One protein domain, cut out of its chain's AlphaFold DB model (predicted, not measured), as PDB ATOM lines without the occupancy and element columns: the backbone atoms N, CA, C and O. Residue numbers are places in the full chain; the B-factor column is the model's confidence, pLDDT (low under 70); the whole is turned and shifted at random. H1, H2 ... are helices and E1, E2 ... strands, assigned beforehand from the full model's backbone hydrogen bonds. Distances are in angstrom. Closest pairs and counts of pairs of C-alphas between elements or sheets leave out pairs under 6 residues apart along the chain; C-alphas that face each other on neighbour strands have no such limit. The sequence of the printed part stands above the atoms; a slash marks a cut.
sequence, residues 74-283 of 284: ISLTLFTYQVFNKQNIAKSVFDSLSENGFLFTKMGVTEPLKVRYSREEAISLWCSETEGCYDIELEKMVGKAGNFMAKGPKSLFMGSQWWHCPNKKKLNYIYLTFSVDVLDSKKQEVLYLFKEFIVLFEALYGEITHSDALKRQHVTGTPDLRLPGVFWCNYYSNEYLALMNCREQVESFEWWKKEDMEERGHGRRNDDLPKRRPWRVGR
ATOM      1  N   ILE A  74     -61.165  24.585  13.724       88.56
ATOM      2  CA  ILE A  74     -61.205  24.429  15.167       88.56
ATOM      3  C   ILE A  74     -60.581  25.683  15.765       88.56
ATOM      4  O   ILE A  74     -59.562  26.154  15.267       88.56
ATOM      5  N   SER A  75     -61.192  26.201  16.823       90.94
ATOM      6  CA  SER A  75     -60.657  27.255  17.671       90.94
ATOM      7  C   SER A  75     -60.362  26.672  19.040       90.94
ATOM      8  O   SER A  75     -61.229  26.038  19.636       90.94
ATOM      9  N   LEU A  76     -59.153  26.911  19.523       93.81
ATOM     10  CA  LEU A  76     -58.751  26.825  20.915       93.81
ATOM     11  C   LEU A  76     -58.749  28.255  21.445       93.81
ATOM     12  O   LEU A  76     -58.026  29.084  20.906       93.81
ATOM     13  N   THR A  77     -59.525  28.544  22.480       93.38
ATOM     14  CA  THR A  77     -59.631  29.891  23.054       93.38
ATOM     15  C   THR A  77     -59.489  29.818  24.564       93.38
ATOM     16  O   THR A  77     -60.076  28.943  25.195       93.38
ATOM     17  N   LEU A  78     -58.735  30.743  25.148       94.69
ATOM     18  CA  LEU A  78     -58.602  30.902  26.591       94.69
ATOM     19  C   LEU A  78     -58.882  32.339  26.989       94.69
ATOM     20  O   LEU A  78     -58.495  33.274  26.289       94.69
ATOM     21  N   PHE A  79     -59.499  32.488  28.151       93.88
ATOM     22  CA  PHE A  79     -59.847  33.757  28.754       93.88
ATOM     23  C   PHE A  79     -59.228  33.862  30.144       93.88
ATOM     24  O   PHE A  79     -59.237  32.894  30.903       93.88
ATOM     25  N   THR A  80     -58.709  35.034  30.492       93.44
ATOM     26  CA  THR A  80     -58.048  35.290  31.778       93.44
ATOM     27  C   THR A  80     -58.196  36.752  32.186       93.44
ATOM     28  O   THR A  80     -58.320  37.628  31.332       93.44
ATOM     29  N   TYR A  81     -58.161  37.037  33.487       91.44
ATOM     30  CA  TYR A  81     -58.005  38.409  33.983       91.44
ATOM     31  C   TYR A  81     -56.540  38.837  34.093       91.44
ATOM     32  O   TYR A  81     -56.263  40.022  34.277       91.44
ATOM     33  N   GLN A  82     -55.597  37.900  33.961       91.94
ATOM     34  CA  GLN A  82     -54.179  38.212  34.038       91.94
ATOM     35  C   GLN A  82     -53.705  38.932  32.783       91.94
ATOM     36  O   GLN A  82     -54.045  38.566  31.654       91.94
ATOM     37  N   VAL A  83     -52.881  39.956  32.980       91.25
ATOM     38  CA  VAL A  83     -52.161  40.604  31.884       91.25
ATOM     39  C   VAL A  83     -50.942  39.748  31.548       91.25
ATOM     40  O   VAL A  83     -50.097  39.483  32.406       91.25
ATOM     41  N   PHE A  84     -50.853  39.310  30.295       94.31
ATOM     42  CA  PHE A  84     -49.877  38.313  29.854       94.31
ATOM     43  C   PHE A  84     -48.832  38.851  28.866       94.31
ATOM     44  O   PHE A  84     -48.122  38.078  28.222       94.31
ATOM     45  N   ASN A  85     -48.685  40.171  28.749       94.38
ATOM     46  CA  ASN A  85     -47.763  40.838  27.820       94.38
ATOM     47  C   ASN A  85     -46.290  40.826  28.277       94.38
ATOM     48  O   ASN A  85     -45.525  41.745  27.998       94.38
ATOM     49  N   LYS A  86     -45.877  39.789  29.009       95.38
ATOM     50  CA  LYS A  86     -44.527  39.663  29.563       95.38
ATOM     51  C   LYS A  86     -43.654  38.799  28.660       95.38
ATOM     52  O   LYS A  86     -44.103  37.772  28.150       95.38
ATOM     53  N   GLN A  87     -42.375  39.155  28.540       95.88
ATOM     54  CA  GLN A  87     -41.427  38.435  27.681       95.88
ATOM     55  C   GLN A  87     -41.281  36.953  28.037       95.88
ATOM     56  O   GLN A  87     -41.138  36.126  27.143       95.88
ATOM     57  N   ASN A  88     -41.288  36.600  29.325       96.06
ATOM     58  CA  ASN A  88     -41.184  35.204  29.756       96.06
ATOM     59  C   ASN A  88     -42.406  34.386  29.315       96.06
ATOM     60  O   ASN A  88     -42.230  33.276  28.831       96.06
ATOM     61  N   ILE A  89     -43.611  34.957  29.412       96.81
ATOM     62  CA  ILE A  89     -44.842  34.311  28.943       96.81
ATOM     63  C   ILE A  89     -44.799  34.152  27.422       96.81
ATOM     64  O   ILE A  89     -45.024  33.057  26.921       96.81
ATOM     65  N   ALA A  90     -44.439  35.210  26.689       97.12
ATOM     66  CA  ALA A  90     -44.305  35.161  25.233       97.12
ATOM     67  C   ALA A  90     -43.315  34.076  24.781       97.12
ATOM     68  O   ALA A  90     -43.614  33.307  23.870       97.12
ATOM     69  N   LYS A  91     -42.149  33.984  25.442       97.56
ATOM     70  CA  LYS A  91     -41.154  32.933  25.187       97.56
ATOM     71  C   LYS A  91     -41.766  31.550  25.364       97.56
ATOM     72  O   LYS A  91     -41.731  30.781  24.413       97.56
ATOM     73  N   SER A  92     -42.391  31.283  26.513       97.56
ATOM     74  CA  SER A  92     -43.060  30.005  26.767       97.56
ATOM     75  C   SER A  92     -44.094  29.680  25.689       97.56
ATOM     76  O   SER A  92     -44.040  28.604  25.119       97.56
ATOM     77  N   VAL A  93     -44.960  30.625  25.310       97.44
ATOM     78  CA  VAL A  93     -45.961  30.412  24.248       97.44
ATOM     79  C   VAL A  93     -45.317  29.986  22.927       97.44
ATOM     80  O   VAL A  93     -45.747  29.009  22.313       97.44
ATOM     81  N   PHE A  94     -44.311  30.726  22.456       97.62
ATOM     82  CA  PHE A  94     -43.692  30.444  21.162       97.62
ATOM     83  C   PHE A  94     -42.824  29.184  21.178       97.62
ATOM     84  O   PHE A  94     -42.750  28.505  20.151       97.62
ATOM     85  N   ASP A  95     -42.222  28.853  22.319       96.50
ATOM     86  CA  ASP A  95     -41.454  27.621  22.504       96.50
ATOM     87  C   ASP A  95     -42.386  26.416  22.438       96.50
ATOM     88  O   ASP A  95     -42.221  25.574  21.555       96.50
ATOM     89  N   SER A  96     -43.456  26.412  23.237       96.56
ATOM     90  CA  SER A  96     -44.444  25.333  23.247       96.56
ATOM     91  C   SER A  96     -45.079  25.127  21.872       96.56
ATOM     92  O   SER A  96     -45.214  23.994  21.405       96.56
ATOM     93  N   LEU A  97     -45.432  26.206  21.162       96.50
ATOM     94  CA  LEU A  97     -45.980  26.104  19.803       96.50
ATOM     95  C   LEU A  97     -44.968  25.499  18.827       96.50
ATOM     96  O   LEU A  97     -45.328  24.619  18.042       96.50
ATOM     97  N   SER A  98     -43.712  25.937  18.880       95.00
ATOM     98  CA  SER A  98     -42.662  25.461  17.975       95.00
ATOM     99  C   SER A  98     -42.315  23.994  18.225       95.00
ATOM    100  O   SER A  98     -42.263  23.216  17.272       95.00
ATOM    101  N   GLU A  99     -42.160  23.600  19.490       95.50
ATOM    102  CA  GLU A  99     -41.879  22.221  19.916       95.50
ATOM    103  C   GLU A  99     -42.993  21.249  19.501       95.50
ATOM    104  O   GLU A  99     -42.723  20.114  19.116       95.50
ATOM    105  N   ASN A 100     -44.244  21.718  19.466       94.81
ATOM    106  CA  ASN A 100     -45.401  20.943  19.009       94.81
ATOM    107  C   ASN A 100     -45.675  21.081  17.487       94.81
ATOM    108  O   ASN A 100     -46.666  20.575  16.937       94.81
ATOM    109  N   GLY A 101     -44.781  21.755  16.758       93.69
ATOM    110  CA  GLY A 101     -44.817  21.890  15.304       93.69
ATOM    111  C   GLY A 101     -45.944  22.787  14.779       93.69
ATOM    112  O   GLY A 101     -46.501  22.500  13.712       93.69
ATOM    113  N   PHE A 102     -46.299  23.837  15.520       95.19
ATOM    114  CA  PHE A 102     -47.195  24.921  15.109       95.19
ATOM    115  C   PHE A 102     -46.367  26.146  14.710       95.19
ATOM    116  O   PHE A 102     -46.109  27.045  15.504       95.19
ATOM    117  N   LEU A 103     -45.925  26.160  13.451       95.25
ATOM    118  CA  LEU A 103     -44.973  27.151  12.949       95.25
ATOM    119  C   LEU A 103     -45.678  28.288  12.205       95.25
ATOM    120  O   LEU A 103     -46.408  28.060  11.235       95.25
ATOM    121  N   PHE A 104     -45.414  29.524  12.619       96.94
ATOM    122  CA  PHE A 104     -45.910  30.717  11.938       96.94
ATOM    123  C   PHE A 104     -44.942  31.208  10.862       96.94
ATOM    124  O   PHE A 104     -43.743  30.945  10.874       96.94
ATOM    125  N   THR A 105     -45.491  31.951   9.910       97.19
ATOM    126  CA  THR A 105     -44.766  32.515   8.761       97.19
ATOM    127  C   THR A 105     -44.882  34.030   8.687       97.19
ATOM    128  O   THR A 105     -43.961  34.697   8.215       97.19
ATOM    129  N   LYS A 106     -46.000  34.582   9.169       97.50
ATOM    130  CA  LYS A 106     -46.279  36.017   9.204       97.50
ATOM    131  C   LYS A 106     -46.863  36.414  10.546       97.50
ATOM    132  O   LYS A 106     -47.536  35.602  11.177       97.50
ATOM    133  N   MET A 107     -46.655  37.661  10.939       97.44
ATOM    134  CA  MET A 107     -47.170  38.227  12.180       97.44
ATOM    135  C   MET A 107     -47.410  39.735  12.077       97.44
ATOM    136  O   MET A 107     -47.111  40.365  11.059       97.44
ATOM    137  N   GLY A 108     -47.990  40.293  13.131       96.75
ATOM    138  CA  GLY A 108     -48.245  41.717  13.287       96.75
ATOM    139  C   GLY A 108     -49.180  41.989  14.459       96.75
ATOM    140  O   GLY A 108     -49.680  41.067  15.097       96.75
ATOM    141  N   VAL A 109     -49.440  43.266  14.720       94.50
ATOM    142  CA  VAL A 109     -50.408  43.708  15.738       94.50
ATOM    143  C   VAL A 109     -51.790  43.992  15.145       94.50
ATOM    144  O   VAL A 109     -52.757  44.122  15.884       94.50
ATOM    145  N   THR A 110     -51.914  44.072  13.817       92.38
ATOM    146  CA  THR A 110     -53.172  44.284  13.083       92.38
ATOM    147  C   THR A 110     -53.090  43.677  11.681       92.38
ATOM    148  O   THR A 110     -52.004  43.488  11.129       92.38
ATOM    149  N   GLU A 111     -54.241  43.363  11.084       89.44
ATOM    150  CA  GLU A 111     -54.309  42.957   9.678       89.44
ATOM    151  C   GLU A 111     -54.143  44.167   8.742       89.44
ATOM    152  O   GLU A 111     -54.653  45.249   9.041       89.44
ATOM    153  N   PRO A 112     -53.510  43.994   7.568       91.38
ATOM    154  CA  PRO A 112     -52.905  42.760   7.057       91.38
ATOM    155  C   PRO A 112     -51.544  42.428   7.702       91.38
ATOM    156  O   PRO A 112     -50.680  43.297   7.812       91.38
ATOM    157  N   LEU A 113     -51.307  41.149   8.033       93.88
ATOM    158  CA  LEU A 113     -50.017  40.698   8.590       93.88
ATOM    159  C   LEU A 113     -48.895  40.763   7.538       93.88
ATOM    160  O   LEU A 113     -48.829  39.932   6.625       93.88
ATOM    161  N   LYS A 114     -48.014  41.761   7.660       90.69
ATOM    162  CA  LYS A 114     -46.929  42.037   6.701       90.69
ATOM    163  C   LYS A 114     -45.540  41.606   7.183       90.69
ATOM    164  O   LYS A 114     -44.655  41.442   6.348       90.69
ATOM    165  N   VAL A 115     -45.343  41.408   8.485       95.62
ATOM    166  CA  VAL A 115     -44.027  41.090   9.061       95.62
ATOM    167  C   VAL A 115     -43.764  39.591   8.931       95.62
ATOM    168  O   VAL A 115     -44.628  38.780   9.268       95.62
ATOM    169  N   ARG A 116     -42.588  39.200   8.423       97.38
ATOM    170  CA  ARG A 116     -42.158  37.792   8.403       97.38
ATOM    171  C   ARG A 116     -41.884  37.338   9.832       97.38
ATOM    172  O   ARG A 116     -41.245  38.063  10.580       97.38
ATOM    173  N   TYR A 117     -42.339  36.142  10.188       97.38
ATOM    174  CA  TYR A 117     -42.141  35.611  11.531       97.38
ATOM    175  C   TYR A 117     -40.651  35.408  11.857       97.38
ATOM    176  O   TYR A 117     -39.928  34.751  11.104       97.38
ATOM    177  N   SER A 118     -40.238  35.935  13.007       97.19
ATOM    178  CA  SER A 118     -39.061  35.533  13.779       97.19
ATOM    179  C   SER A 118     -39.453  35.527  15.256       97.19
ATOM    180  O   SER A 118     -40.377  36.238  15.656       97.19
ATOM    181  N   ARG A 119     -38.782  34.714  16.074       95.88
ATOM    182  CA  ARG A 119     -39.144  34.559  17.488       95.88
ATOM    183  C   ARG A 119     -38.909  35.851  18.267       95.88
ATOM    184  O   ARG A 119     -39.750  36.252  19.063       95.88
ATOM    185  N   GLU A 120     -37.794  36.520  18.002       96.62
ATOM    186  CA  GLU A 120     -37.375  37.748  18.679       96.62
ATOM    187  C   GLU A 120     -38.380  38.875  18.432       96.62
ATOM    188  O   GLU A 120     -38.858  39.510  19.373       96.62
ATOM    189  N   GLU A 121     -38.767  39.069  17.171       97.38
ATOM    190  CA  GLU A 121     -39.729  40.102  16.798       97.38
ATOM    191  C   GLU A 121     -41.150  39.718  17.243       97.38
ATOM    192  O   GLU A 121     -41.918  40.581  17.659       97.38
ATOM    193  N   ALA A 122     -41.500  38.428  17.266       97.44
ATOM    194  CA  ALA A 122     -42.781  37.979  17.809       97.44
ATOM    195  C   ALA A 122     -42.922  38.310  19.303       97.44
ATOM    196  O   ALA A 122     -43.963  38.810  19.728       97.44
ATOM    197  N   ILE A 123     -41.865  38.079  20.091       97.62
ATOM    198  CA  ILE A 123     -41.814  38.440  21.516       97.62
ATOM    199  C   ILE A 123     -41.904  39.959  21.690       97.62
ATOM    200  O   ILE A 123     -42.631  40.426  22.567       97.62
ATOM    201  N   SER A 124     -41.200  40.725  20.851       97.25
ATOM    202  CA  SER A 124     -41.257  42.192  20.851       97.25
ATOM    203  C   SER A 124     -42.686  42.698  20.620       97.25
ATOM    204  O   SER A 124     -43.234  43.424  21.450       97.25
ATOM    205  N   LEU A 125     -43.340  42.233  19.550       96.56
ATOM    206  CA  LEU A 125     -44.709  42.622  19.205       96.56
ATOM    207  C   LEU A 125     -45.727  42.172  20.261       96.56
ATOM    208  O   LEU A 125     -46.650  42.919  20.571       96.56
ATOM    209  N   TRP A 126     -45.554  40.988  20.853       96.88
ATOM    210  CA  TRP A 126     -46.405  40.498  21.943       96.88
ATOM    211  C   TRP A 126     -46.403  41.425  23.163       96.88
ATOM    212  O   TRP A 126     -47.443  41.652  23.784       96.88
ATOM    213  N   CYS A 127     -45.228  41.956  23.506       96.12
ATOM    214  CA  CYS A 127     -45.045  42.848  24.651       96.12
ATOM    215  C   CYS A 127     -45.378  44.312  24.323       96.12
ATOM    216  O   CYS A 127     -45.328  45.154  25.216       96.12
ATOM    217  N   SER A 128     -45.691  44.632  23.062       94.44
ATOM    218  CA  SER A 128     -46.006  45.999  22.655       94.44
ATOM    219  C   SER A 128     -47.316  46.481  23.279       94.44
ATOM    220  O   SER A 128     -48.305  45.746  23.346       94.44
ATOM    221  N   GLU A 129     -47.313  47.729  23.743       93.19
ATOM    222  CA  GLU A 129     -48.454  48.348  24.411       93.19
ATOM    223  C   GLU A 129     -48.868  49.634  23.698       93.19
ATOM    224  O   GLU A 129     -48.034  50.435  23.272       93.19
ATOM    225  N   THR A 130     -50.170  49.876  23.643       90.75
ATOM    226  CA  THR A 130     -50.769  51.151  23.245       90.75
ATOM    227  C   THR A 130     -51.666  51.670  24.361       90.75
ATOM    228  O   THR A 130     -51.932  50.973  25.345       90.75
ATOM    229  N   GLU A 131     -52.160  52.901  24.226       88.75
ATOM    230  CA  GLU A 131     -53.253  53.367  25.082       88.75
ATOM    231  C   GLU A 131     -54.448  52.412  24.970       88.75
ATOM    232  O   GLU A 131     -54.824  51.974  23.878       88.75
ATOM    233  N   GLY A 132     -54.990  52.032  26.125       81.94
ATOM    234  CA  GLY A 132     -56.085  51.077  26.246       81.94
ATOM    235  C   GLY A 132     -57.352  51.727  26.787       81.94
ATOM    236  O   GLY A 132     -57.329  52.864  27.226       81.94
ATOM    237  N   CYS A 133     -58.455  50.978  26.726       81.44
ATOM    238  CA  CYS A 133     -59.715  51.220  27.441       81.44
ATOM    239  C   CYS A 133     -60.241  52.669  27.439       81.44
ATOM    240  O   CYS A 133     -59.857  53.482  28.271       81.44
ATOM    241  N   TYR A 134     -61.225  52.954  26.587       82.88
ATOM    242  CA  TYR A 134     -61.960  54.213  26.683       82.88
ATOM    243  C   TYR A 134     -62.797  54.259  27.971       82.88
ATOM    244  O   TYR A 134     -63.608  53.357  28.208       82.88
ATOM    245  N   ASP A 135     -62.572  55.283  28.788       83.31
ATOM    246  CA  ASP A 135     -63.357  55.613  29.974       83.31
ATOM    247  C   ASP A 135     -64.404  56.663  29.588       83.31
ATOM    248  O   ASP A 135     -64.059  57.741  29.105       83.31
ATOM    249  N   ILE A 136     -65.681  56.313  29.750       84.19
ATOM    250  CA  ILE A 136     -66.805  57.161  29.334       84.19
ATOM    251  C   ILE A 136     -66.948  58.366  30.267       84.19
ATOM    252  O   ILE A 136     -67.295  59.442  29.799       84.19
ATOM    253  N   GLU A 137     -66.667  58.208  31.561       85.75
ATOM    254  CA  GLU A 137     -66.818  59.288  32.544       85.75
ATOM    255  C   GLU A 137     -65.715  60.337  32.388       85.75
ATOM    256  O   GLU A 137     -65.948  61.528  32.571       85.75
ATOM    257  N   LEU A 138     -64.511  59.891  32.023       84.94
ATOM    258  CA  LEU A 138     -63.354  60.761  31.806       84.94
ATOM    259  C   LEU A 138     -63.180  61.201  30.342       84.94
ATOM    260  O   LEU A 138     -62.226  61.924  30.048       84.94
ATOM    261  N   GLU A 139     -64.036  60.711  29.443       86.88
ATOM    262  CA  GLU A 139     -63.993  60.889  27.983       86.88
ATOM    263  C   GLU A 139     -62.603  60.672  27.345       86.88
ATOM    264  O   GLU A 139     -62.250  61.295  26.339       86.88
ATOM    265  N   LYS A 140     -61.790  59.765  27.897       88.50
ATOM    266  CA  LYS A 140     -60.402  59.544  27.454       88.50
ATOM    267  C   LYS A 140     -59.968  58.086  27.546       88.50
ATOM    268  O   LYS A 140     -60.572  57.278  28.247       88.50
ATOM    269  N   MET A 141     -58.877  57.753  26.858       87.00
ATOM    270  CA  MET A 141     -58.223  56.451  26.997       87.00
ATOM    271  C   MET A 141     -57.487  56.373  28.339       87.00
ATOM    272  O   MET A 141     -56.756  57.292  28.709       87.00
ATOM    273  N   VAL A 142     -57.681  55.277  29.075       87.75
ATOM    274  CA  VAL A 142     -57.012  55.023  30.356       87.75
ATOM    275  C   VAL A 142     -56.393  53.630  30.397       87.75
ATOM    276  O   VAL A 142     -56.981  52.630  29.992       87.75
ATOM    277  N   GLY A 143     -55.196  53.547  30.971       90.69
ATOM    278  CA  GLY A 143     -54.462  52.290  31.050       90.69
ATOM    279  C   GLY A 143     -53.846  51.876  29.712       90.69
ATOM    280  O   GLY A 143     -53.554  52.710  28.851       90.69
ATOM    281  N   LYS A 144     -53.594  50.576  29.565       93.62
ATOM    282  CA  LYS A 144     -52.841  50.002  28.443       93.62
ATOM    283  C   LYS A 144     -53.591  48.852  27.793       93.62
ATOM    284  O   LYS A 144     -54.436  48.211  28.418       93.62
ATOM    285  N   ALA A 145     -53.300  48.598  26.530       93.56
ATOM    286  CA  ALA A 145     -53.778  47.427  25.813       93.56
ATOM    287  C   ALA A 145     -52.731  46.969  24.804       93.56
ATOM    288  O   ALA A 145     -51.857  47.741  24.414       93.56
ATOM    289  N   GLY A 146     -52.860  45.735  24.344       94.06
ATOM    290  CA  GLY A 146     -52.026  45.214  23.277       94.06
ATOM    291  C   GLY A 146     -52.717  44.093  22.528       94.06
ATOM    292  O   GLY A 146     -53.710  43.511  22.979       94.06
ATOM    293  N   ASN A 147     -52.197  43.829  21.336       94.75
ATOM    294  CA  ASN A 147     -52.703  42.796  20.457       94.75
ATOM    295  C   ASN A 147     -51.549  42.155  19.689       94.75
ATOM    296  O   ASN A 147     -50.635  42.842  19.245       94.75
ATOM    297  N   PHE A 148     -51.626  40.847  19.491       97.00
ATOM    298  CA  PHE A 148     -50.683  40.100  18.669       97.00
ATOM    299  C   PHE A 148     -51.450  39.155  17.752       97.00
ATOM    300  O   PHE A 148     -52.449  38.563  18.156       97.00
ATOM    301  N   MET A 149     -50.983  39.012  16.515       97.94
ATOM    302  CA  MET A 149     -51.537  38.099  15.524       97.94
ATOM    303  C   MET A 149     -50.417  37.388  14.763       97.94
ATOM    304  O   MET A 149     -49.416  38.005  14.393       97.94
ATOM    305  N   ALA A 150     -50.614  36.108  14.456       97.56
ATOM    306  CA  ALA A 150     -49.704  35.327  13.625       97.56
ATOM    307  C   ALA A 150     -50.445  34.347  12.707       97.56
ATOM    308  O   ALA A 150     -51.497  33.819  13.054       97.56
ATOM    309  N   LYS A 151     -49.875  34.090  11.524       96.69
ATOM    310  CA  LYS A 151     -50.397  33.180  10.492       96.69
ATOM    311  C   LYS A 151     -49.353  32.155  10.078       96.69
ATOM    312  O   LYS A 151     -48.212  32.504   9.764       96.69
ATOM    313  N   GLY A 152     -49.771  30.900  10.013       94.69
ATOM    314  CA  GLY A 152     -49.014  29.755   9.528       94.69
ATOM    315  C   GLY A 152     -49.758  28.995   8.419       94.69
ATOM    316  O   GLY A 152     -50.792  29.450   7.921       94.69
ATOM    317  N   PRO A 153     -49.229  27.839   7.991       88.62
ATOM    318  CA  PRO A 153     -49.869  26.984   6.994       88.62
ATOM    319  C   PRO A 153     -51.141  26.311   7.543       88.62
ATOM    320  O   PRO A 153     -51.378  26.296   8.745       88.62
ATOM    321  N   LYS A 154     -51.951  25.701   6.661       82.94
ATOM    322  CA  LYS A 154     -53.146  24.900   7.025       82.94
ATOM    323  C   LYS A 154     -54.147  25.630   7.940       82.94
ATOM    324  O   LYS A 154     -54.669  25.054   8.892       82.94
ATOM    325  N   SER A 155     -54.401  26.905   7.641       86.44
ATOM    326  CA  SER A 155     -55.271  27.777   8.443       86.44
ATOM    327  C   SER A 155     -54.811  27.956   9.894       86.44
ATOM    328  O   SER A 155     -55.622  28.310  10.740       86.44
ATOM    329  N   LEU A 156     -53.524  27.729  10.192       93.81
ATOM    330  CA  LEU A 156     -52.962  28.057  11.494       93.81
ATOM    331  C   LEU A 156     -52.990  29.575  11.678       93.81
ATOM    332  O   LEU A 156     -52.312  30.308  10.956       93.81
ATOM    333  N   PHE A 157     -53.745  30.046  12.655       95.44
ATOM    334  CA  PHE A 157     -53.789  31.455  13.012       95.44
ATOM    335  C   PHE A 157     -53.825  31.593  14.527       95.44
ATOM    336  O   PHE A 157     -54.607  30.915  15.184       95.44
ATOM    337  N   MET A 158     -53.011  32.489  15.072       96.31
ATOM    338  CA  MET A 158     -53.044  32.867  16.478       96.31
ATOM    339  C   MET A 158     -53.417  34.333  16.609       96.31
ATOM    340  O   MET A 158     -52.920  35.163  15.851       96.31
ATOM    341  N   GLY A 159     -54.240  34.647  17.599       95.94
ATOM    342  CA  GLY A 159     -54.477  36.010  18.031       95.94
ATOM    343  C   GLY A 159     -54.511  36.100  19.548       95.94
ATOM    344  O   GLY A 159     -54.915  35.162  20.228       95.94
ATOM    345  N   SER A 160     -54.107  37.238  20.089       95.75
ATOM    346  CA  SER A 160     -54.257  37.531  21.509       95.75
ATOM    347  C   SER A 160     -54.565  38.996  21.707       95.75
ATOM    348  O   SER A 160     -53.915  39.832  21.082       95.75
ATOM    349  N   GLN A 161     -55.475  39.296  22.624       94.19
ATOM    350  CA  GLN A 161     -55.782  40.657  23.023       94.19
ATOM    351  C   GLN A 161     -55.790  40.763  24.542       94.19
ATOM    352  O   GLN A 161     -56.349  39.910  25.237       94.19
ATOM    353  N   TRP A 162     -55.162  41.815  25.051       94.19
ATOM    354  CA  TRP A 162     -55.106  42.081  26.477       94.19
ATOM    355  C   TRP A 162     -55.339  43.562  26.768       94.19
ATOM    356  O   TRP A 162     -55.063  44.444  25.951       94.19
ATOM    357  N   TRP A 163     -55.856  43.816  27.961       92.88
ATOM    358  CA  TRP A 163     -56.176  45.119  28.503       92.88
ATOM    359  C   TRP A 163     -55.718  45.185  29.952       92.88
ATOM    360  O   TRP A 163     -55.897  44.260  30.741       92.88
ATOM    361  N   HIS A 164     -55.185  46.337  30.309       91.25
ATOM    362  CA  HIS A 164     -54.864  46.715  31.665       91.25
ATOM    363  C   HIS A 164     -55.556  48.048  31.947       91.25
ATOM    364  O   HIS A 164     -54.974  49.115  31.740       91.25
ATOM    365  N   CYS A 165     -56.830  47.988  32.345       86.38
ATOM    366  CA  CYS A 165     -57.577  49.183  32.727       86.38
ATOM    367  C   CYS A 165     -57.510  49.360  34.259       86.38
ATOM    368  O   CYS A 165     -57.835  48.416  34.980       86.38
ATOM    369  N   PRO A 166     -57.172  50.554  34.776       83.94
ATOM    370  CA  PRO A 166     -57.122  50.801  36.221       83.94
ATOM    371  C   PRO A 166     -58.508  50.733  36.883       83.94
ATOM    372  O   PRO A 166     -58.636  50.267  38.009       83.94
ATOM    373  N   ASN A 167     -59.553  51.138  36.156       82.62
ATOM    374  CA  ASN A 167     -60.900  51.325  36.708       82.62
ATOM    375  C   ASN A 167     -61.814  50.106  36.512       82.62
ATOM    376  O   ASN A 167     -62.930  50.070  37.026       82.62
ATOM    377  N   LYS A 168     -61.388  49.110  35.724       80.75
ATOM    378  CA  LYS A 168     -62.231  47.967  35.363       80.75
ATOM    379  C   LYS A 168     -61.399  46.732  35.050       80.75
ATOM    380  O   LYS A 168     -60.518  46.775  34.195       80.75
ATOM    381  N   LYS A 169     -61.769  45.595  35.644       81.25
ATOM    382  CA  LYS A 169     -61.283  44.292  35.181       81.25
ATOM    383  C   LYS A 169     -61.886  43.990  33.809       81.25
ATOM    384  O   LYS A 169     -63.107  43.968  33.652       81.25
ATOM    385  N   LYS A 170     -61.025  43.788  32.816       85.50
ATOM    386  CA  LYS A 170     -61.404  43.311  31.486       85.50
ATOM    387  C   LYS A 170     -60.814  41.933  31.259       85.50
ATOM    388  O   LYS A 170     -59.705  41.648  31.700       85.50
ATOM    389  N   LEU A 171     -61.579  41.104  30.568       89.25
ATOM    390  CA  LEU A 171     -61.160  39.772  30.194       89.25
ATOM    391  C   LEU A 171     -60.192  39.849  29.017       89.25
ATOM    392  O   LEU A 171     -60.535  40.355  27.951       89.25
ATOM    393  N   ASN A 172     -58.992  39.333  29.228       93.50
ATOM    394  CA  ASN A 172     -57.986  39.133  28.199       93.50
ATOM    395  C   ASN A 172     -58.202  37.764  27.565       93.50
ATOM    396  O   ASN A 172     -58.745  36.856  28.201       93.50
ATOM    397  N   TYR A 173     -57.762  37.592  26.323       94.06
ATOM    398  CA  TYR A 173     -57.893  36.305  25.662       94.06
ATOM    399  C   TYR A 173     -56.774  36.016  24.677       94.06
ATOM    400  O   TYR A 173     -56.174  36.908  24.076       94.06
ATOM    401  N   ILE A 174     -56.557  34.725  24.469       96.25
ATOM    402  CA  ILE A 174     -55.727  34.170  23.408       96.25
ATOM    403  C   ILE A 174     -56.547  33.124  22.667       96.25
ATOM    404  O   ILE A 174     -57.335  32.394  23.268       96.25
ATOM    405  N   TYR A 175     -56.359  33.047  21.358       94.50
ATOM    406  CA  TYR A 175     -56.934  31.996  20.549       94.50
ATOM    407  C   TYR A 175     -55.953  31.487  19.504       94.50
ATOM    408  O   TYR A 175     -55.150  32.236  18.944       94.50
ATOM    409  N   LEU A 176     -56.063  30.197  19.227       95.44
ATOM    410  CA  LEU A 176     -55.383  29.499  18.157       95.44
ATOM    411  C   LEU A 176     -56.444  28.811  17.306       95.44
ATOM    412  O   LEU A 176     -57.298  28.098  17.823       95.44
ATOM    413  N   THR A 177     -56.384  29.001  15.999       93.56
ATOM    414  CA  THR A 177     -57.249  28.318  15.042       93.56
ATOM    415  C   THR A 177     -56.417  27.486  14.090       93.56
ATOM    416  O   THR A 177     -55.272  27.825  13.792       93.56
ATOM    417  N   PHE A 178     -56.977  26.363  13.663       91.44
ATOM    418  CA  PHE A 178     -56.370  25.425  12.724       91.44
ATOM    419  C   PHE A 178     -57.468  24.617  12.028       91.44
ATOM    420  O   PHE A 178     -58.626  24.612  12.455       91.44
ATOM    421  N   SER A 179     -57.138  23.932  10.931       90.12
ATOM    422  CA  SER A 179     -58.105  23.049  10.269       90.12
ATOM    423  C   SER A 179     -58.461  21.834  11.137       90.12
ATOM    424  O   SER A 179     -57.660  21.372  11.946       90.12
ATOM    425  N   VAL A 180     -59.647  21.259  10.932       86.88
ATOM    426  CA  VAL A 180     -60.045  19.991  11.576       86.88
ATOM    427  C   VAL A 180     -59.032  18.877  11.312       86.88
ATOM    428  O   VAL A 180     -58.704  18.146  12.237       86.88
ATOM    429  N   ASP A 181     -58.441  18.814  10.115       87.31
ATOM    430  CA  ASP A 181     -57.403  17.823   9.796       87.31
ATOM    431  C   ASP A 181     -56.182  17.925  10.737       87.31
ATOM    432  O   ASP A 181     -55.528  16.925  11.037       87.31
ATOM    433  N   VAL A 182     -55.854  19.134  11.216       87.44
ATOM    434  CA  VAL A 182     -54.802  19.327  12.225       87.44
ATOM    435  C   VAL A 182     -55.248  18.767  13.571       87.44
ATOM    436  O   VAL A 182     -54.449  18.100  14.216       87.44
ATOM    437  N   LEU A 183     -56.505  18.962  13.980       85.81
ATOM    438  CA  LEU A 183     -57.013  18.350  15.211       85.81
ATOM    439  C   LEU A 183     -56.974  16.821  15.137       85.81
ATOM    440  O   LEU A 183     -56.553  16.183  16.095       85.81
ATOM    441  N   ASP A 184     -57.385  16.244  14.009       85.75
ATOM    442  CA  ASP A 184     -57.434  14.791  13.831       85.75
ATOM    443  C   ASP A 184     -56.030  14.167  13.840       85.75
ATOM    444  O   ASP A 184     -55.832  13.091  14.404       85.75
ATOM    445  N   SER A 185     -55.040  14.855  13.258       88.94
ATOM    446  CA  SER A 185     -53.656  14.367  13.171       88.94
ATOM    447  C   SER A 185     -52.773  14.715  14.372       88.94
ATOM    448  O   SER A 185     -51.845  13.968  14.660       88.94
ATOM    449  N   LYS A 186     -53.048  15.823  15.072       91.31
ATOM    450  CA  LYS A 186     -52.249  16.354  16.193       91.31
ATOM    451  C   LYS A 186     -53.074  16.547  17.467       91.31
ATOM    452  O   LYS A 186     -52.923  17.526  18.203       91.31
ATOM    453  N   LYS A 187     -54.025  15.644  17.713       88.75
ATOM    454  CA  LYS A 187     -54.968  15.767  18.832       88.75
ATOM    455  C   LYS A 187     -54.252  15.913  20.173       88.75
ATOM    456  O   LYS A 187     -54.676  16.718  20.994       88.75
ATOM    457  N   GLN A 188     -53.200  15.131  20.409       90.06
ATOM    458  CA  GLN A 188     -52.510  15.133  21.700       90.06
ATOM    459  C   GLN A 188     -51.735  16.429  21.922       90.06
ATOM    460  O   GLN A 188     -51.809  16.990  23.006       90.06
ATOM    461  N   GLU A 189     -51.083  16.947  20.889       93.62
ATOM    462  CA  GLU A 189     -50.339  18.203  20.907       93.62
ATOM    463  C   GLU A 189     -51.277  19.394  21.128       93.62
ATOM    464  O   GLU A 189     -50.991  20.272  21.934       93.62
ATOM    465  N   VAL A 190     -52.446  19.400  20.479       92.06
ATOM    466  CA  VAL A 190     -53.478  20.422  20.720       92.06
ATOM    467  C   VAL A 190     -53.966  20.379  22.170       92.06
ATOM    468  O   VAL A 190     -54.091  21.420  22.813       92.06
ATOM    469  N   LEU A 191     -54.249  19.184  22.703       91.69
ATOM    470  CA  LEU A 191     -54.689  19.037  24.093       91.69
ATOM    471  C   LEU A 191     -53.583  19.390  25.094       91.69
ATOM    472  O   LEU A 191     -53.883  19.951  26.149       91.69
ATOM    473  N   TYR A 192     -52.329  19.079  24.767       93.38
ATOM    474  CA  TYR A 192     -51.157  19.459  25.546       93.38
ATOM    475  C   TYR A 192     -51.039  20.981  25.625       93.38
ATOM    476  O   TYR A 192     -51.092  21.523  26.728       93.38
ATOM    477  N   LEU A 193     -51.015  21.668  24.476       95.44
ATOM    478  CA  LEU A 193     -50.961  23.132  24.413       95.44
ATOM    479  C   LEU A 193     -52.108  23.774  25.184       95.44
ATOM    480  O   LEU A 193     -51.907  24.741  25.908       95.44
ATOM    481  N   PHE A 194     -53.319  23.229  25.067       94.44
ATOM    482  CA  PHE A 194     -54.463  23.758  25.796       94.44
ATOM    483  C   PHE A 194     -54.265  23.695  27.313       94.44
ATOM    484  O   PHE A 194     -54.500  24.683  28.002       94.44
ATOM    485  N   LYS A 195     -53.808  22.552  27.835       92.38
ATOM    486  CA  LYS A 195     -53.540  22.371  29.270       92.38
ATOM    487  C   LYS A 195     -52.386  23.241  29.751       92.38
ATOM    488  O   LYS A 195     -52.487  23.852  30.809       92.38
ATOM    489  N   GLU A 196     -51.315  23.298  28.975       93.81
ATOM    490  CA  GLU A 196     -50.153  24.123  29.274       93.81
ATOM    491  C   GLU A 196     -50.533  25.605  29.329       93.81
ATOM    492  O   GLU A 196     -50.224  26.294  30.297       93.81
ATOM    493  N   PHE A 197     -51.295  26.080  28.344       95.88
ATOM    494  CA  PHE A 197     -51.741  27.465  28.290       95.88
ATOM    495  C   PHE A 197     -52.751  27.804  29.393       95.88
ATOM    496  O   PHE A 197     -52.715  28.915  29.916       95.88
ATOM    497  N   ILE A 198     -53.607  26.863  29.810       94.69
ATOM    498  CA  ILE A 198     -54.476  27.054  30.984       94.69
ATOM    499  C   ILE A 198     -53.650  27.435  32.217       94.69
ATOM    500  O   ILE A 198     -54.021  28.366  32.930       94.69
ATOM    501  N   VAL A 199     -52.538  26.733  32.452       93.50
ATOM    502  CA  VAL A 199     -51.643  27.013  33.582       93.50
ATOM    503  C   VAL A 199     -50.884  28.317  33.347       93.50
ATOM    504  O   VAL A 199     -50.898  29.192  34.208       93.50
ATOM    505  N   LEU A 200     -50.279  28.480  32.169       94.75
ATOM    506  CA  LEU A 200     -49.430  29.628  31.839       94.75
ATOM    507  C   LEU A 200     -50.163  30.975  31.940       94.75
ATOM    508  O   LEU A 200     -49.568  31.969  32.353       94.75
ATOM    509  N   PHE A 201     -51.439  31.015  31.555       94.12
ATOM    510  CA  PHE A 201     -52.252  32.233  31.573       94.12
ATOM    511  C   PHE A 201     -53.134  32.371  32.813       94.12
ATOM    512  O   PHE A 201     -53.916  33.321  32.878       94.12
ATOM    513  N   GLU A 202     -53.056  31.427  33.757       93.31
ATOM    514  CA  GLU A 202     -54.008  31.304  34.867       93.31
ATOM    515  C   GLU A 202     -55.452  31.439  34.364       93.31
ATOM    516  O   GLU A 202     -56.211  32.313  34.787       93.31
ATOM    517  N   ALA A 203     -55.806  30.625  33.366       92.19
ATOM    518  CA  ALA A 203     -57.062  30.791  32.654       92.19
ATOM    519  C   ALA A 203     -58.259  30.735  33.618       92.19
ATOM    520  O   ALA A 203     -58.335  29.910  34.532       92.19
ATOM    521  N   LEU A 204     -59.223  31.613  33.369       91.00
ATOM    522  CA  LEU A 204     -60.521  31.635  34.026       91.00
ATOM    523  C   LEU A 204     -61.457  30.622  33.350       91.00
ATOM    524  O   LEU A 204     -62.090  29.793  34.002       91.00
ATOM    525  N   TYR A 205     -61.488  30.658  32.021       91.31
ATOM    526  CA  TYR A 205     -62.272  29.761  31.183       91.31
ATOM    527  C   TYR A 205     -61.505  29.447  29.898       91.31
ATOM    528  O   TYR A 205     -60.715  30.261  29.415       91.31
ATOM    529  N   GLY A 206     -61.739  28.266  29.337       91.94
ATOM    530  CA  GLY A 206     -61.126  27.844  28.090       91.94
ATOM    531  C   GLY A 206     -61.985  26.873  27.309       91.94
ATOM    532  O   GLY A 206     -62.725  26.086  27.894       91.94
ATOM    533  N   GLU A 207     -61.820  26.849  25.993       91.12
ATOM    534  CA  GLU A 207     -62.537  25.924  25.120       91.12
ATOM    535  C   GLU A 207     -61.736  25.484  23.899       91.12
ATOM    536  O   GLU A 207     -60.865  26.201  23.410       91.12
ATOM    537  N   ILE A 208     -62.097  24.313  23.373       90.31
ATOM    538  CA  ILE A 208     -61.762  23.897  22.013       90.31
ATOM    539  C   ILE A 208     -63.056  23.502  21.309       90.31
ATOM    540  O   ILE A 208     -63.832  22.690  21.824       90.31
ATOM    541  N   THR A 209     -63.303  24.067  20.132       86.75
ATOM    542  CA  THR A 209     -64.565  23.882  19.409       86.75
ATOM    543  C   THR A 209     -64.445  24.172  17.922       86.75
ATOM    544  O   THR A 209     -63.503  24.815  17.479       86.75
ATOM    545  N   HIS A 210     -65.435  23.756  17.134       83.62
ATOM    546  CA  HIS A 210     -65.557  24.221  15.759       83.62
ATOM    547  C   HIS A 210     -65.907  25.714  15.712       83.62
ATOM    548  O   HIS A 210     -66.867  26.151  16.353       83.62
ATOM    549  N   SER A 211     -65.226  26.480  14.860       74.00
ATOM    550  CA  SER A 211     -65.477  27.920  14.681       74.00
ATOM    551  C   SER A 211     -66.933  28.232  14.296       74.00
ATOM    552  O   SER A 211     -67.475  29.279  14.647       74.00
ATOM    553  N   ASP A 212     -67.615  27.305  13.616       70.62
ATOM    554  CA  ASP A 212     -69.029  27.450  13.252       70.62
ATOM    555  C   ASP A 212     -69.998  27.196  14.414       70.62
ATOM    556  O   ASP A 212     -71.142  27.647  14.358       70.62
ATOM    557  N   ALA A 213     -69.587  26.440  15.437       67.88
ATOM    558  CA  ALA A 213     -70.390  26.237  16.639       67.88
ATOM    559  C   ALA A 213     -70.401  27.512  17.495       67.88
ATOM    560  O   ALA A 213     -71.457  27.889  17.998       67.88
ATOM    561  N   LEU A 214     -69.271  28.231  17.559       63.78
ATOM    562  CA  LEU A 214     -69.188  29.551  18.197       63.78
ATOM    563  C   LEU A 214     -70.158  30.546  17.564       63.78
ATOM    564  O   LEU A 214     -70.967  31.157  18.256       63.78
ATOM    565  N   LYS A 215     -70.147  30.643  16.230       62.28
ATOM    566  CA  LYS A 215     -71.025  31.556  15.476       62.28
ATOM    567  C   LYS A 215     -72.516  31.234  15.622       62.28
ATOM    568  O   LYS A 215     -73.347  32.113  15.419       62.28
ATOM    569  N   ARG A 216     -72.861  29.977  15.930       55.75
ATOM    570  CA  ARG A 216     -74.246  29.501  16.079       55.75
ATOM    571  C   ARG A 216     -74.826  29.704  17.471       55.75
ATOM    572  O   ARG A 216     -76.036  29.545  17.634       55.75
ATOM    573  N   GLN A 217     -74.019  30.085  18.461       59.00
ATOM    574  CA  GLN A 217     -74.565  30.563  19.724       59.00
ATOM    575  C   GLN A 217     -75.214  31.931  19.489       59.00
ATOM    576  O   GLN A 217     -74.588  32.972  19.640       59.00
ATOM    577  N   HIS A 218     -76.500  31.929  19.134       49.03
ATOM    578  CA  HIS A 218     -77.345  33.120  18.981       49.03
ATOM    579  C   HIS A 218     -77.574  33.900  20.294       49.03
ATOM    580  O   HIS A 218     -78.434  34.773  20.353       49.03
ATOM    581  N   VAL A 219     -76.822  33.595  21.351       51.56
ATOM    582  CA  VAL A 219     -76.931  34.248  22.652       51.56
ATOM    583  C   VAL A 219     -75.785  35.249  22.779       51.56
ATOM    584  O   VAL A 219     -74.611  34.886  22.859       51.56
ATOM    585  N   THR A 220     -76.131  36.530  22.780       46.75
ATOM    586  CA  THR A 220     -75.199  37.639  22.996       46.75
ATOM    587  C   THR A 220     -74.653  37.612  24.427       46.75
ATOM    588  O   THR A 220     -75.426  37.517  25.375       46.75
ATOM    589  N   GLY A 221     -73.332  37.693  24.596       53.66
ATOM    590  CA  GLY A 221     -72.662  37.787  25.901       53.66
ATOM    591  C   GLY A 221     -71.229  37.248  25.852       53.66
ATOM    592  O   GLY A 221     -70.944  36.358  25.053       53.66
ATOM    593  N   THR A 222     -70.336  37.793  26.677       65.62
ATOM    594  CA  THR A 222     -68.954  37.311  26.864       65.62
ATOM    595  C   THR A 222     -68.897  36.293  28.008       65.62
ATOM    596  O   THR A 222     -69.872  36.184  28.759       65.62
ATOM    597  N   PRO A 223     -67.780  35.565  28.196       70.75
ATOM    598  CA  PRO A 223     -67.608  34.717  29.375       70.75
ATOM    599  C   PRO A 223     -67.783  35.469  30.705       70.75
ATOM    600  O   PRO A 223     -68.197  34.844  31.672       70.75
ATOM    601  N   ASP A 224     -67.569  36.794  30.741       72.44
ATOM    602  CA  ASP A 224     -67.863  37.643  31.914       72.44
ATOM    603  C   ASP A 224     -69.360  37.750  32.249       72.44
ATOM    604  O   ASP A 224     -69.720  38.168  33.345       72.44
ATOM    605  N   LEU A 225     -70.242  37.465  31.290       69.25
ATOM    606  CA  LEU A 225     -71.676  37.744  31.393       69.25
ATOM    607  C   LEU A 225     -72.530  36.479  31.468       69.25
ATOM    608  O   LEU A 225     -73.684  36.548  31.887       69.25
ATOM    609  N   ARG A 226     -72.015  35.333  31.010       73.25
ATOM    610  CA  ARG A 226     -72.768  34.073  30.970       73.25
ATOM    611  C   ARG A 226     -71.856  32.864  30.834       73.25
ATOM    612  O   ARG A 226     -70.764  32.972  30.287       73.25
ATOM    613  N   LEU A 227     -72.390  31.704  31.217       72.50
ATOM    614  CA  LEU A 227     -71.796  30.407  30.921       72.50
ATOM    615  C   LEU A 227     -71.793  30.184  29.389       72.50
ATOM    616  O   LEU A 227     -72.864  30.228  28.766       72.50
ATOM    617  N   PRO A 228     -70.625  29.965  28.760       71.44
ATOM    618  CA  PRO A 228     -70.532  29.585  27.360       71.44
ATOM    619  C   PRO A 228     -71.185  28.221  27.146       71.44
ATOM    620  O   PRO A 228     -71.262  27.402  28.063       71.44
ATOM    621  N   GLY A 229     -71.695  27.973  25.939       69.19
ATOM    622  CA  GLY A 229     -72.272  26.660  25.637       69.19
ATOM    623  C   GLY A 229     -71.244  25.528  25.732       69.19
ATOM    624  O   GLY A 229     -70.042  25.755  25.716       69.19
ATOM    625  N   VAL A 230     -71.736  24.294  25.817       68.81
ATOM    626  CA  VAL A 230     -70.887  23.105  25.937       68.81
ATOM    627  C   VAL A 230     -70.181  22.826  24.614       68.81
ATOM    628  O   VAL A 230     -70.819  22.527  23.603       68.81
ATOM    629  N   PHE A 231     -68.855  22.912  24.631       80.56
ATOM    630  CA  PHE A 231     -68.014  22.612  23.477       80.56
ATOM    631  C   PHE A 231     -67.370  21.228  23.525       80.56
ATOM    632  O   PHE A 231     -67.523  20.491  24.500       80.56
ATOM    633  N   TRP A 232     -66.632  20.884  22.462       79.75
ATOM    634  CA  TRP A 232     -65.885  19.627  22.389       79.75
ATOM    635  C   TRP A 232     -64.985  19.457  23.612       79.75
ATOM    636  O   TRP A 232     -64.998  18.409  24.253       79.75
ATOM    637  N   CYS A 233     -64.286  20.523  23.991       85.56
ATOM    638  CA  CYS A 233     -63.509  20.580  25.211       85.56
ATOM    639  C   CYS A 233     -63.749  21.904  25.931       85.56
ATOM    640  O   CYS A 233     -63.741  22.949  25.288       85.56
ATOM    641  N   ASN A 234     -63.904  21.857  27.255       89.25
ATOM    642  CA  ASN A 234     -64.085  23.030  28.100       89.25
ATOM    643  C   ASN A 234     -63.197  22.925  29.344       89.25
ATOM    644  O   ASN A 234     -62.975  21.843  29.899       89.25
ATOM    645  N   TYR A 235     -62.741  24.073  29.813       91.00
ATOM    646  CA  TYR A 235     -62.078  24.251  31.090       91.00
ATOM    647  C   TYR A 235     -62.780  25.363  31.862       91.00
ATOM    648  O   TYR A 235     -62.998  26.444  31.322       91.00
ATOM    649  N   TYR A 236     -63.095  25.098  33.127       89.81
ATOM    650  CA  TYR A 236     -63.710  26.060  34.031       89.81
ATOM    651  C   TYR A 236     -62.860  26.141  35.295       89.81
ATOM    652  O   TYR A 236     -62.680  25.127  35.971       89.81
ATOM    653  N   SER A 237     -62.349  27.324  35.633       89.44
ATOM    654  CA  SER A 237     -61.673  27.511  36.915       89.44
ATOM    655  C   SER A 237     -62.686  27.545  38.067       89.44
ATOM    656  O   SER A 237     -63.876  27.815  37.878       89.44
ATOM    657  N   ASN A 238     -62.219  27.314  39.296       87.56
ATOM    658  CA  ASN A 238     -63.069  27.459  40.482       87.56
ATOM    659  C   ASN A 238     -63.605  28.889  40.639       87.56
ATOM    660  O   ASN A 238     -64.763  29.057  41.015       87.56
ATOM    661  N   GLU A 239     -62.777  29.889  40.328       87.38
ATOM    662  CA  GLU A 239     -63.174  31.298  40.331       87.38
ATOM    663  C   GLU A 239     -64.306  31.539  39.331       87.38
ATOM    664  O   GLU A 239     -65.299  32.170  39.674       87.38
ATOM    665  N   TYR A 240     -64.213  30.957  38.135       86.94
ATOM    666  CA  TYR A 240     -65.244  31.099  37.117       86.94
ATOM    667  C   TYR A 240     -66.574  30.458  37.522       86.94
ATOM    668  O   TYR A 240     -67.631  31.074  37.400       86.94
ATOM    669  N   LEU A 241     -66.531  29.229  38.042       86.62
ATOM    670  CA  LEU A 241     -67.733  28.529  38.505       86.62
ATOM    671  C   LEU A 241     -68.424  29.265  39.657       86.62
ATOM    672  O   LEU A 241     -69.652  29.244  39.737       86.62
ATOM    673  N   ALA A 242     -67.642  29.899  40.537       87.00
ATOM    674  CA  ALA A 242     -68.154  30.722  41.624       87.00
ATOM    675  C   ALA A 242     -68.751  32.037  41.101       87.00
ATOM    676  O   ALA A 242     -69.883  32.360  41.448       87.00
ATOM    677  N   LEU A 243     -68.035  32.744  40.218       85.19
ATOM    678  CA  LEU A 243     -68.489  33.988  39.588       85.19
ATOM    679  C   LEU A 243     -69.838  33.806  38.887       85.19
ATOM    680  O   LEU A 243     -70.729  34.640  39.009       85.19
ATOM    681  N   MET A 244     -69.987  32.692  38.173       84.69
ATOM    682  CA  MET A 244     -71.187  32.383  37.403       84.69
ATOM    683  C   MET A 244     -72.258  31.634  38.205       84.69
ATOM    684  O   MET A 244     -73.326  31.361  37.660       84.69
ATOM    685  N   ASN A 245     -71.970  31.265  39.459       87.31
ATOM    686  CA  ASN A 245     -72.813  30.422  40.310       87.31
ATOM    687  C   ASN A 245     -73.388  29.192  39.572       87.31
ATOM    688  O   ASN A 245     -74.580  28.901  39.633       87.31
ATOM    689  N   CYS A 246     -72.545  28.496  38.804       83.56
ATOM    690  CA  CYS A 246     -72.993  27.481  37.843       83.56
ATOM    691  C   CYS A 246     -72.354  26.102  38.054       83.56
ATOM    692  O   CYS A 246     -72.419  25.244  37.172       83.56
ATOM    693  N   ARG A 247     -71.733  25.867  39.218       87.00
ATOM    694  CA  ARG A 247     -71.028  24.611  39.520       87.00
ATOM    695  C   ARG A 247     -71.913  23.385  39.318       87.00
ATOM    696  O   ARG A 247     -71.534  22.500  38.556       87.00
ATOM    697  N   GLU A 248     -73.085  23.359  39.946       87.00
ATOM    698  CA  GLU A 248     -74.025  22.233  39.854       87.00
ATOM    699  C   GLU A 248     -74.476  21.995  38.410       87.00
ATOM    700  O   GLU A 248     -74.487  20.860  37.929       87.00
ATOM    701  N   GLN A 249     -74.749  23.077  37.671       84.50
ATOM    702  CA  GLN A 249     -75.115  23.002  36.260       84.50
ATOM    703  C   GLN A 249     -73.987  22.367  35.434       84.50
ATOM    704  O   GLN A 249     -74.224  21.406  34.705       84.50
ATOM    705  N   VAL A 250     -72.748  22.846  35.579       83.25
ATOM    706  CA  VAL A 250     -71.582  22.291  34.872       83.25
ATOM    707  C   VAL A 250     -71.317  20.839  35.281       83.25
ATOM    708  O   VAL A 250     -70.886  20.016  34.466       83.25
ATOM    709  N   GLU A 251     -71.571  20.494  36.540       83.50
ATOM    710  CA  GLU A 251     -71.380  19.148  37.068       83.50
ATOM    711  C   GLU A 251     -72.403  18.136  36.560       83.50
ATOM    712  O   GLU A 251     -72.014  16.979  36.351       83.50
ATOM    713  N   SER A 252     -73.622  18.596  36.266       83.19
ATOM    714  CA  SER A 252     -74.725  17.769  35.769       83.19
ATOM    715  C   SER A 252     -74.580  17.306  34.315       83.19
ATOM    716  O   SER A 252     -75.176  16.297  33.950       83.19
ATOM    717  N   PHE A 253     -73.777  17.977  33.478       79.88
ATOM    718  CA  PHE A 253     -73.588  17.529  32.092       79.88
ATOM    719  C   PHE A 253     -72.878  16.161  32.004       79.88
ATOM    720  O   PHE A 253     -71.952  15.846  32.763       79.88
ATOM    721  N   GLU A 254     -73.260  15.374  30.997       80.69
ATOM    722  CA  GLU A 254     -72.665  14.071  30.676       80.69
ATOM    723  C   GLU A 254     -71.356  14.219  29.886       80.69
ATOM    724  O   GLU A 254     -71.273  14.037  28.669       80.69
ATOM    725  N   TRP A 255     -70.294  14.579  30.597       79.12
ATOM    726  CA  TRP A 255     -68.957  14.699  30.023       79.12
ATOM    727  C   TRP A 255     -68.360  13.321  29.698       79.12
ATOM    728  O   TRP A 255     -68.329  12.436  30.549       79.12
ATOM    729  N   TRP A 256     -67.810  13.159  28.492       69.94
ATOM    730  CA  TRP A 256     -67.044  11.978  28.076       69.94
ATOM    731  C   TRP A 256     -65.831  11.721  28.976       69.94
ATOM    732  O   TRP A 256     -65.549  10.574  29.314       69.94
ATOM    733  N   LYS A 257     -65.123  12.785  29.374       77.94
ATOM    734  CA  LYS A 257     -64.007  12.719  30.324       77.94
ATOM    735  C   LYS A 257     -64.030  13.932  31.250       77.94
ATOM    736  O   LYS A 257     -64.266  15.048  30.785       77.94
ATOM    737  N   LYS A 258     -63.741  13.705  32.534       79.56
ATOM    738  CA  LYS A 258     -63.463  14.727  33.556       79.56
ATOM    739  C   LYS A 258     -62.042  14.507  34.092       79.56
ATOM    740  O   LYS A 258     -61.652  13.359  34.288       79.56
ATOM    741  N   GLU A 259     -61.264  15.565  34.290       77.25
ATOM    742  CA  GLU A 259     -59.883  15.478  34.800       77.25
ATOM    743  C   GLU A 259     -59.580  16.656  35.728       77.25
ATOM    744  O   GLU A 259     -59.707  17.795  35.299       77.25
ATOM    745  N   ASP A 260     -59.173  16.414  36.975       74.31
ATOM    746  CA  ASP A 260     -58.748  17.481  37.890       74.31
ATOM    747  C   ASP A 260     -57.381  18.037  37.451       74.31
ATOM    748  O   ASP A 260     -56.415  17.289  37.312       74.31
ATOM    749  N   MET A 261     -57.298  19.350  37.211       67.81
ATOM    750  CA  MET A 261     -56.025  20.026  36.941       67.81
ATOM    751  C   MET A 261     -55.389  20.419  38.279       67.81
ATOM    752  O   MET A 261     -55.616  21.524  38.766       67.81
ATOM    753  N   GLU A 262     -54.611  19.517  38.884       54.81
ATOM    754  CA  GLU A 262     -53.649  19.917  39.918       54.81
ATOM    755  C   GLU A 262     -52.508  20.687  39.235       54.81
ATOM    756  O   GLU A 262     -52.047  20.281  38.164       54.81
ATOM    757  N   GLU A 263     -52.079  21.818  39.809       45.31
ATOM    758  CA  GLU A 263     -50.941  22.590  39.300       45.31
ATOM    759  C   GLU A 263     -49.737  21.656  39.125       45.31
ATOM    760  O   GLU A 263     -49.077  21.268  40.089       45.31
ATOM    761  N   ARG A 264     -49.415  21.289  37.880       38.12
ATOM    762  CA  ARG A 264     -48.085  20.770  37.575       38.12
ATOM    763  C   ARG A 264     -47.143  21.954  37.684       38.12
ATOM    764  O   ARG A 264     -46.946  22.695  36.726       38.12
ATOM    765  N   GLY A 265     -46.619  22.146  38.889       31.83
ATOM    766  CA  GLY A 265     -45.583  23.115  39.181       31.83
ATOM    767  C   GLY A 265     -44.362  22.848  38.309       31.83
ATOM    768  O   GLY A 265     -43.520  22.014  38.635       31.83
ATOM    769  N   HIS A 266     -44.226  23.598  37.220       33.00
ATOM    770  CA  HIS A 266     -42.914  23.871  36.657       33.00
ATOM    771  C   HIS A 266     -42.199  24.826  37.620       33.00
ATOM    772  O   HIS A 266     -42.286  26.041  37.506       33.00
ATOM    773  N   GLY A 267     -41.570  24.226  38.635       32.84
ATOM    774  CA  GLY A 267     -40.548  24.787  39.516       32.84
ATOM    775  C   GLY A 267     -40.618  26.284  39.824       32.84
ATOM    776  O   GLY A 267     -39.853  27.055  39.255       32.84
ATOM    777  N   ARG A 268     -41.418  26.662  40.823       33.31
ATOM    778  CA  ARG A 268     -41.052  27.624  41.878       33.31
ATOM    779  C   ARG A 268     -42.071  27.497  43.008       33.31
ATOM    780  O   ARG A 268     -43.264  27.645  42.780       33.31
ATOM    781  N   ARG A 269     -41.570  27.155  44.199       35.97
ATOM    782  CA  ARG A 269     -42.335  27.062  45.446       35.97
ATOM    783  C   ARG A 269     -43.180  28.318  45.632       35.97
ATOM    784  O   ARG A 269     -42.622  29.409  45.624       35.97
ATOM    785  N   ASN A 270     -44.468  28.118  45.849       28.25
ATOM    786  CA  ASN A 270     -45.258  28.873  46.807       28.25
ATOM    787  C   ASN A 270     -46.289  27.883  47.344       28.25
ATOM    788  O   ASN A 270     -47.350  27.680  46.761       28.25
ATOM    789  N   ASP A 271     -45.892  27.196  48.409       32.38
ATOM    790  CA  ASP A 271     -46.826  26.511  49.287       32.38
ATOM    791  C   ASP A 271     -47.768  27.586  49.863       32.38
ATOM    792  O   ASP A 271     -47.282  28.615  50.328       32.38
ATOM    793  N   ASP A 272     -49.083  27.353  49.733       34.97
ATOM    794  CA  ASP A 272     -50.226  28.043  50.383       34.97
ATOM    795  C   ASP A 272     -51.317  28.627  49.462       34.97
ATOM    796  O   ASP A 272     -51.859  29.699  49.731       34.97
ATOM    797  N   LEU A 273     -51.768  27.893  48.433       32.09
ATOM    798  CA  LEU A 273     -53.095  28.141  47.840       32.09
ATOM    799  C   LEU A 273     -53.897  26.846  47.597       32.09
ATOM    800  O   LEU A 273     -53.329  25.811  47.240       32.09
ATOM    801  N   PRO A 274     -55.231  26.869  47.807       33.00
ATOM    802  CA  PRO A 274     -56.063  25.671  47.789       33.00
ATOM    803  C   PRO A 274     -56.144  25.037  46.394       33.00
ATOM    804  O   PRO A 274     -56.337  25.714  45.381       33.00
ATOM    805  N   LYS A 275     -56.046  23.702  46.377       37.78
ATOM    806  CA  LYS A 275     -56.070  22.828  45.194       37.78
ATOM    807  C   LYS A 275     -57.230  23.160  44.237       37.78
ATOM    808  O   LYS A 275     -58.399  23.156  44.632       37.78
ATOM    809  N   ARG A 276     -56.911  23.412  42.960       43.38
ATOM    810  CA  ARG A 276     -57.861  23.706  41.863       43.38
ATOM    811  C   ARG A 276     -58.256  22.407  41.107       43.38
ATOM    812  O   ARG A 276     -57.514  21.436  41.142       43.38
ATOM    813  N   ARG A 277     -59.466  22.354  40.513       50.06
ATOM    814  CA  ARG A 277     -60.155  21.167  39.908       50.06
ATOM    815  C   ARG A 277     -61.006  21.582  38.662       50.06
ATOM    816  O   ARG A 277     -61.133  22.785  38.458       50.06
ATOM    817  N   PRO A 278     -61.752  20.692  37.953       42.56
ATOM    818  CA  PRO A 278     -61.442  19.881  36.757       42.56
ATOM    819  C   PRO A 278     -61.775  20.456  35.354       42.56
ATOM    820  O   PRO A 278     -62.691  21.251  35.162       42.56
ATOM    821  N   TRP A 279     -61.112  19.883  34.345       37.81
ATOM    822  CA  TRP A 279     -61.286  19.931  32.884       37.81
ATOM    823  C   TRP A 279     -62.344  18.936  32.367       37.81
ATOM    824  O   TRP A 279     -62.503  17.865  32.962       37.81
ATOM    825  N   ARG A 280     -63.061  19.239  31.264       49.19
ATOM    826  CA  ARG A 280     -64.182  18.400  30.778       49.19
ATOM    827  C   ARG A 280     -64.325  18.322  29.246       49.19
ATOM    828  O   ARG A 280     -64.277  19.337  28.557       49.19
ATOM    829  N   VAL A 281     -64.566  17.123  28.707       46.41
ATOM    830  CA  VAL A 281     -64.753  16.853  27.258       46.41
ATOM    831  C   VAL A 281     -66.159  16.321  26.998       46.41
ATOM    832  O   VAL A 281     -66.581  15.416  27.712       46.41
ATOM    833  N   GLY A 282     -66.897  16.855  26.022       42.09
ATOM    834  CA  GLY A 282     -68.268  16.424  25.680       42.09
ATOM    835  C   GLY A 282     -68.325  15.292  24.639       42.09
ATOM    836  O   GLY A 282     -67.345  15.053  23.932       42.09
ATOM    837  N   ARG A 283     -69.465  14.589  24.521       33.22
ATOM    838  CA  ARG A 283     -69.754  13.705  23.368       33.22
ATOM    839  C   ARG A 283     -70.370  14.525  22.224       33.22
ATOM    840  O   ARG A 283     -71.200  15.391  22.488       33.22
TER     841      ARG A 283
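AT A GLANCE: This is residues 74 to 283 of the 284 residues of an uncharacterized protein of Paenibacillus chitinolyticus (UniProt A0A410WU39). A long, twisted wall of nine strands has H4 and H2 over one face, and H1 packs on those two helices. On the opposite face the small helix H5 lies beside the strands, while residues 267 to 274 of the link from E8 to E9 stick out as a free loop. The printed part has 210 residues, with seven named helices and nine strands in the order E1 H1 E2 H2 E3 E4 E5 H3 H4 E6 H5 E7 H6 H7 E8 E9. The sheet runs E2 E3 E4 E5 E1 E6 E7 E9 E8, all antiparallel; the class is mixed. The whole is compact, with a radius of gyration of the C-alphas of 17.4 A and spans of 48 by 45 by 44 A.

IN THESE COORDINATES: Find C-alpha 74 at (-61.205, 24.429, 15.167), where E1, residues 74 to 80, begins its 20.1 A. E3, 144 to 151, is 24.7 A long; E4, 157 to 164, and E5, 172 to 179, are 24.1 A each; E6, 205 to 210, is 16.7 A. The shorter strands are E2, 106 to 108, E7, 233 to 236, E8, 257 to 259, and E9, 279 to 281, which ends at C-alpha 281 (-64.753, 16.853, 27.258). H4, 187 to 200, is 19.8 A long and H1, 87 to 99, is 18.0 A. Then look for H2, 119 to 126, H3, 180 to 185, H5, 211 to 216, H6, 238 to 243, and H7, 247 to 252.

HOW THE PARTS SIT: Start at the meander E3 E4 E5, each strand the antiparallel neighbour of the one before: N 146 and O 162 are 3.0 A apart, N 159 and O 175 2.9 A. Edge strand E2 pairs with E3 through N 108 and O 149, 3.0 A. On the other side of E5, E1 has N 76 and O 176 at 2.8 A, and E6 follows with N 77 and O 207 at 2.9 A. Next come N 206 and O 235 of E6 and E7, 3.0 A, N 234 and O 280 of E7 and E9, 2.9 A, and N 259 and O 279 of the hairpin E8 and E9, 2.9 A. In two split strand-helix-strand units, with a strand between the two that run the same way, E5, H3 H4, E6 and E7, H6 H7, E8 have right-handed crossovers. H4, 8.9 A over the sheet, is on the same face as H2 and H3. H1 touches H4, Ser 96 and Leu 193 being the closest C-alphas at 7.0 A, and H2, Ala 90 and Ile 123 at 5.5 A. H6 and H7 only graze the sheet. Every O i to N i+4 pair is within hydrogen-bond range in H1 to H7.

THE WHOLE: The C-alphas farthest apart, of Leu 138 and Ser 185, are 50.9 A apart. The printed part has no cut; the links H2 to E3, H5 to E7 and E8 to E9 are long. The model's pLDDT is under 70 at 37 residues, among them 213 to 222 and 261 to 283.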